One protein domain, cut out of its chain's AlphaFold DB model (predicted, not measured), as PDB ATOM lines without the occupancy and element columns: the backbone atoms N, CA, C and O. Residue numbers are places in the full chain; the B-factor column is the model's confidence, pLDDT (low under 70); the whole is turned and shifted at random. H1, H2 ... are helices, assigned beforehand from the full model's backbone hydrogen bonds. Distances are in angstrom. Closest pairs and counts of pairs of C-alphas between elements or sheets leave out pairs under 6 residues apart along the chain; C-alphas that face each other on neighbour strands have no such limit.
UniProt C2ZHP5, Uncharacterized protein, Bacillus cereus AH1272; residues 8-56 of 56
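What this domain is: This is residues 8 to 56 of the 56 residues of an uncharacterized protein of Bacillus cereus AH1272 (UniProt C2ZHP5). A short antiparallel pair of helices, H3 and H4, forms a helical hairpin, and H1 meets the last end of H3 to make a corner. H2 lies on another side of H3, near it but more loosely placed, and a loop of residues 26 to 33 leads from H2 to the first end of H3. The 49 printed residues include four named helices, H1, H2, H3 and H4 in chain order, and no named strand; the class is all helix. The whole is compact, with a radius of gyration of the C-alphas of 10.8 A and spans of 29 by 21 by 16 A.

How they stand to each other: H1, residues 8 to 16, and H3, residues 34 to 44, touch only at their ends, with the C-alphas of Val 14 and Val 41 closest at 6.1 A. Their lines stand at a steep tilt of 66 degrees, and they run the same way. H2, residues 19 to 25, and H1 meet only through their link. H2 and H3 are close but not clearly touching: their closest C-alphas, those of Val 19 and Val 41, are 7.7 A apart, and their lines are about perpendicular at 82 degrees. H3 and H4, residues 48 to 55, form a hairpin: they touch, with the C-alphas of Leu 39 and Ile 51 closest at 6.9 A, and run opposite ways at a shallow tilt of 30 degrees. H4 is apart from H1 and H2. In H1, H2, H3 and H4 every O i to N i+4 pair is within hydrogen-bond range.

Where its parts are: H1 begins at C-alpha 8 (127.040, -233.072, 130.665) and is 12.6 A long. H2 is 10.0 A long. H3, the longest at 15.4 A, begins at C-alpha 34 (112.063, -233.571, 121.824). H4, 10.8 A long, ends at C-alpha 55 (112.485, -217.461, 121.780).

The domain as a whole: The two C-alphas farthest apart, those of Met 24 and Ser 56, are 31.2 A apart. The printed part has no cut, and no link is long. Mean pLDDT of the printed part is 84.9, with residues 27 to 31 under 70.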
ATOM      1  N   ASN A   8     126.987-232.885 129.217       94.19
ATOM      2  CA  ASN A   8     127.040-233.072 130.665       94.19
ATOM      3  C   ASN A   8     125.989-232.205 131.360       94.19
ATOM      4  O   ASN A   8     125.273-232.701 132.230       94.19
ATOM      5  N   GLN A   9     125.855-230.943 130.955       92.88
ATOM      6  CA  GLN A   9     124.829-230.030 131.455       92.88
ATOM      7  C   GLN A   9     123.426-230.583 131.193       92.88
ATOM      8  O   GLN A   9     122.621-230.664 132.120       92.88
ATOM      9  N   ALA A  10     123.155-231.049 129.970       90.75
ATOM     10  CA  ALA A  10     121.870-231.645 129.612       90.75
ATOM     11  C   ALA A  10     121.543-232.874 130.479       90.75
ATOM     12  O   ALA A  10     120.441-232.980 131.016       90.75
ATOM     13  N   VAL A  11     122.515-233.769 130.698       90.94
ATOM     14  CA  VAL A  11     122.336-234.946 131.564       90.94
ATOM     15  C   VAL A  11     122.026-234.546 133.009       90.94
ATOM     16  O   VAL A  11     121.189-235.183 133.650       90.94
ATOM     17  N   GLN A  12     122.673-233.507 133.541       93.00
ATOM     18  CA  GLN A  12     122.400-233.038 134.904       93.00
ATOM     19  C   GLN A  12     120.998-232.436 135.037       93.00
ATOM     20  O   GLN A  12     120.323-232.710 136.027       93.00
ATOM     21  N   LEU A  13     120.545-231.670 134.043       91.56
ATOM     22  CA  LEU A  13     119.200-231.086 134.029       91.56
ATOM     23  C   LEU A  13     118.119-232.171 133.989       91.56
ATOM     24  O   LEU A  13     117.191-232.142 134.794       91.56
ATOM     25  N   VAL A  14     118.284-233.184 133.133       87.88
ATOM     26  CA  VAL A  14     117.345-234.316 133.038       87.88
ATOM     27  C   VAL A  14     117.266-235.099 134.350       87.88
ATOM     28  O   VAL A  14     116.180-235.490 134.762       87.88
ATOM     29  N   LYS A  15     118.396-235.310 135.038       87.31
ATOM     30  CA  LYS A  15     118.417-236.015 136.333       87.31
ATOM     31  C   LYS A  15     117.714-235.250 137.453       87.31
ATOM     32  O   LYS A  15     117.232-235.878 138.391       87.31
ATOM     33  N   LYS A  16     117.720-233.919 137.387       87.88
ATOM     34  CA  LYS A  16     117.064-233.041 138.363       87.88
ATOM     35  C   LYS A  16     115.588-232.811 138.050       87.88
ATOM     36  O   LYS A  16     114.820-232.552 138.971       87.88
ATOM     37  N   ALA A  17     115.211-232.901 136.777       85.88
ATOM     38  CA  ALA A  17     113.838-232.713 136.341       85.88
ATOM     39  C   ALA A  17     112.918-233.770 136.960       85.88
ATOM     40  O   ALA A  17     113.262-234.951 137.081       85.88
ATOM     41  N   LYS A  18     111.703-233.354 137.309       84.50
ATOM     42  CA  LYS A  18     110.682-234.214 137.911       84.50
ATOM     43  C   LYS A  18     109.926-234.966 136.821       84.50
ATOM     44  O   LYS A  18     108.699-234.972 136.772       84.50
ATOM     45  N   VAL A  19     110.675-235.631 135.938       78.06
ATOM     46  CA  VAL A  19     110.168-236.265 134.709       78.06
ATOM     47  C   VAL A  19     108.991-237.197 134.999       78.06
ATOM     48  O   VAL A  19     108.003-237.183 134.277       78.06
ATOM     49  N   TYR A  20     109.057-237.966 136.089       76.75
ATOM     50  CA  TYR A  20     107.973-238.863 136.484       76.75
ATOM     51  C   TYR A  20     106.667-238.127 136.823       76.75
ATOM     52  O   TYR A  20     105.593-238.587 136.446       76.75
ATOM     53  N   GLU A  21     106.742-236.976 137.500       83.62
ATOM     54  CA  GLU A  21     105.562-236.160 137.816       83.62
ATOM     55  C   GLU A  21     104.922-235.600 136.538       83.62
ATOM     56  O   GLU A  21     103.696-235.577 136.429       83.62
ATOM     57  N   HIS A  22     105.742-235.217 135.555       78.38
ATOM     58  CA  HIS A  22     105.268-234.770 134.240       78.38
ATOM     59  C   HIS A  22     104.598-235.893 133.451       78.38
ATOM     60  O   HIS A  22     103.493-235.692 132.957       78.38
ATOM     61  N   ILE A  23     105.195-237.094 133.415       77.44
ATOM     62  CA  ILE A  23     104.585-238.281 132.782       77.44
ATOM     63  C   ILE A  23     103.224-238.586 133.418       77.44
ATOM     64  O   ILE A  23     102.269-238.909 132.719       77.44
ATOM     65  N   MET A  24     103.127-238.492 134.744       82.12
ATOM     66  CA  MET A  24     101.889-238.804 135.459       82.12
ATOM     67  C   MET A  24     100.794-237.754 135.264       82.12
ATOM     68  O   MET A  24      99.618-238.112 135.220       82.12
ATOM     69  N   LYS A  25     101.154-236.469 135.164       81.44
ATOM     70  CA  LYS A  25     100.192-235.384 134.918       81.44
ATOM     71  C   LYS A  25      99.697-235.365 133.483       81.44
ATOM     72  O   LYS A  25      98.505-235.179 133.258       81.44
ATOM     73  N   GLU A  26     100.603-235.542 132.531       75.06
ATOM     74  CA  GLU A  26     100.286-235.451 131.114       75.06
ATOM     75  C   GLU A  26     101.073-236.514 130.339       75.06
ATOM     76  O   GLU A  26     102.128-236.233 129.767       75.06
ATOM     77  N   PRO A  27     100.554-237.757 130.290       69.50
ATOM     78  CA  PRO A  27     101.258-238.887 129.693       69.50
ATOM     79  C   PRO A  27     101.650-238.669 128.235       69.50
ATOM     80  O   PRO A  27     102.589-239.302 127.782       69.50
ATOM     81  N   LEU A  28     100.944-237.789 127.512       66.94
ATOM     82  CA  LEU A  28     101.190-237.460 126.104       66.94
ATOM     83  C   LEU A  28     102.088-236.227 125.906       66.94
ATOM     84  O   LEU A  28     102.770-236.151 124.889       66.94
ATOM     85  N   GLY A  29     102.160-235.306 126.873       61.81
ATOM     86  CA  GLY A  29     102.858-234.017 126.720       61.81
ATOM     87  C   GLY A  29     104.375-234.145 126.544       61.81
ATOM     88  O   GLY A  29     105.038-233.236 126.050       61.81
ATOM     89  N   LEU A  30     104.934-235.306 126.892       62.22
ATOM     90  CA  LEU A  30     106.348-235.635 126.689       62.22
ATOM     91  C   LEU A  30     106.623-236.341 125.350       62.22
ATOM     92  O   LEU A  30     107.786-236.517 124.993       62.22
ATOM     93  N   HIS A  31     105.582-236.745 124.614       64.75
ATOM     94  CA  HIS A  31     105.696-237.417 123.316       64.75
ATOM     95  C   HIS A  31     105.520-236.476 122.119       64.75
ATOM     96  O   HIS A  31     105.848-236.881 121.005       64.75
ATOM     97  N   ASP A  32     105.049-235.245 122.332       71.56
ATOM     98  CA  ASP A  32     104.779-234.300 121.242       71.56
ATOM     99  C   ASP A  32     106.048-233.941 120.456       71.56
ATOM    100  O   ASP A  32     106.057-233.973 119.225       71.56
ATOM    101  N   SER A  33     107.153-233.633 121.148       84.44
ATOM    102  CA  SER A  33     108.461-233.448 120.514       84.44
ATOM    103  C   SER A  33     109.617-233.428 121.520       84.44
ATOM    104  O   SER A  33     109.458-233.066 122.687       84.44
ATOM    105  N   ALA A  34     110.831-233.729 121.041       86.06
ATOM    106  CA  ALA A  34     112.063-233.571 121.824       86.06
ATOM    107  C   ALA A  34     112.306-232.117 122.281       86.06
ATOM    108  O   ALA A  34     112.998-231.876 123.267       86.06
ATOM    109  N   GLU A  35     111.739-231.145 121.565       88.88
ATOM    110  CA  GLU A  35     111.832-229.719 121.879       88.88
ATOM    111  C   GLU A  35     110.963-229.340 123.077       88.88
ATOM    112  O   GLU A  35     111.445-228.704 124.012       88.88
ATOM    113  N   GLN A  36     109.718-229.812 123.105       85.69
ATOM    114  CA  GLN A  36     108.809-229.631 124.238       85.69
ATOM    115  C   GLN A  36     109.373-230.283 125.505       85.69
ATOM    116  O   GLN A  36     109.336-229.700 126.587       85.69
ATOM    117  N   TRP A  37     110.003-231.448 125.342       87.12
ATOM    118  CA  TRP A  37     110.708-232.135 126.418       87.12
ATOM    119  C   TRP A  37     111.857-231.298 126.991       87.12
ATOM    120  O   TRP A  37     111.993-231.168 128.208       87.12
ATOM    121  N   ALA A  38     112.660-230.679 126.121       90.38
ATOM    122  CA  ALA A  38     113.737-229.793 126.545       90.38
ATOM    123  C   ALA A  38     113.208-228.561 127.297       90.38
ATOM    124  O   ALA A  38     113.772-228.204 128.328       90.38
ATOM    125  N   LEU A  39     112.105-227.954 126.845       90.06
ATOM    126  CA  LEU A  39     111.484-226.811 127.524       90.06
ATOM    127  C   LEU A  39     110.969-227.174 128.925       90.06
ATOM    128  O   LEU A  39     111.215-226.422 129.865       90.06
ATOM    129  N   ILE A  40     110.324-228.333 129.085       88.62
ATOM    130  CA  ILE A  40     109.863-228.827 130.395       88.62
ATOM    131  C   ILE A  40     111.049-229.044 131.340       88.62
ATOM    132  O   ILE A  40     111.030-228.582 132.478       88.62
ATOM    133  N   VAL A  41     112.113-229.696 130.860       90.88
ATOM    134  CA  VAL A  41     113.327-229.936 131.655       90.88
ATOM    135  C   VAL A  41     113.998-228.623 132.067       90.88
ATOM    136  O   VAL A  41     114.470-228.514 133.198       90.88
ATOM    137  N   LEU A  42     114.049-227.625 131.181       92.12
ATOM    138  CA  LEU A  42     114.608-226.307 131.498       92.12
ATOM    139  C   LEU A  42     113.743-225.556 132.519       92.12
ATOM    140  O   LEU A  42     114.292-224.998 133.467       92.12
ATOM    141  N   ALA A  43     112.417-225.591 132.367       90.50
ATOM    142  CA  ALA A  43     111.482-224.959 133.297       90.50
ATOM    143  C   ALA A  43     111.558-225.581 134.702       90.50
ATOM    144  O   ALA A  43     111.606-224.855 135.688       90.50
ATOM    145  N   ASP A  44     111.677-226.907 134.797       91.12
ATOM    146  CA  ASP A  44     111.861-227.633 136.065       91.12
ATOM    147  C   ASP A  44     113.151-227.276 136.812       91.12
ATOM    148  O   ASP A  44     113.267-227.523 138.013       91.12
ATOM    149  N   ASN A  45     114.142-226.760 136.089       92.62
ATOM    150  CA  ASN A  45     115.441-226.374 136.626       92.62
ATOM    151  C   ASN A  45     115.599-224.848 136.743       92.62
ATOM    152  O   ASN A  45     116.723-224.386 136.948       92.62
ATOM    153  N   ASP A  46     114.512-224.080 136.593       92.44
ATOM    154  CA  ASP A  46     114.504-222.610 136.614       92.44
ATOM    155  C   ASP A  46     115.498-221.972 135.614       92.44
ATOM    156  O   ASP A  46     115.997-220.861 135.814       92.44
ATOM    157  N   ASP A  47     115.795-222.650 134.497       91.50
ATOM    158  CA  ASP A  47     116.742-222.187 133.471       91.50
ATOM    159  C   ASP A  47     116.058-221.246 132.465       91.50
ATOM    160  O   ASP A  47     116.042-221.460 131.249       91.50
ATOM    161  N   ILE A  48     115.446-220.188 133.002       90.56
ATOM    162  CA  ILE A  48     114.630-219.228 132.246       90.56
ATOM    163  C   ILE A  48     115.456-218.522 131.168       90.56
ATOM    164  O   ILE A  48     114.961-218.307 130.068       90.56
ATOM    165  N   GLN A  49     116.740-218.253 131.424       91.81
ATOM    166  CA  GLN A  49     117.622-217.631 130.430       91.81
ATOM    167  C   GLN A  49     117.771-218.476 129.161       91.81
ATOM    168  O   GLN A  49     117.809-217.926 128.062       91.81
ATOM    169  N   ALA A  50     117.874-219.805 129.283       90.56
ATOM    170  CA  ALA A  50     117.952-220.675 128.112       90.56
ATOM    171  C   ALA A  50     116.638-220.679 127.319       90.56
ATOM    172  O   ALA A  50     116.668-220.757 126.092       90.56
ATOM    173  N   ILE A  51     115.502-220.562 128.012       91.00
ATOM    174  CA  ILE A  51     114.174-220.466 127.398       91.00
ATOM    175  C   ILE A  51     114.016-219.120 126.678       91.00
ATOM    176  O   ILE A  51     113.634-219.095 125.512       91.00
ATOM    177  N   GLU A  52     114.358-218.005 127.324       90.88
ATOM    178  CA  GLU A  52     114.293-216.661 126.728       90.88
ATOM    179  C   GLU A  52     115.177-216.548 125.485       90.88
ATOM    180  O   GLU A  52     114.723-216.069 124.450       90.88
ATOM    181  N   LYS A  53     116.414-217.057 125.554       89.94
ATOM    182  CA  LYS A  53     117.325-217.104 124.401       89.94
ATOM    183  C   LYS A  53     116.778-217.926 123.241       89.94
ATOM    184  O   LYS A  53     117.057-217.596 122.100       89.94
ATOM    185  N   TYR A  54     116.045-219.001 123.525       88.31
ATOM    186  CA  TYR A  54     115.448-219.843 122.492       88.31
ATOM    187  C   TYR A  54     114.318-219.125 121.727       88.31
ATOM    188  O   TYR A  54     114.139-219.377 120.537       88.31
ATOM    189  N   TYR A  55     113.572-218.238 122.391       86.69
ATOM    190  CA  TYR A  55     112.485-217.461 121.780       86.69
ATOM    191  C   TYR A  55     112.922-216.113 121.187       86.69
ATOM    192  O   TYR A  55     112.088-215.427 120.589       86.69
ATOM    193  N   SER A  56     114.185-215.724 121.367       82.81
ATOM    194  CA  SER A  56     114.746-214.473 120.849       82.81
ATOM    195  C   SER A  56     115.391-214.643 119.479       82.81
ATOM    196  O   SER A  56     115.451-213.603 118.784       82.81
TER     197      SER A  56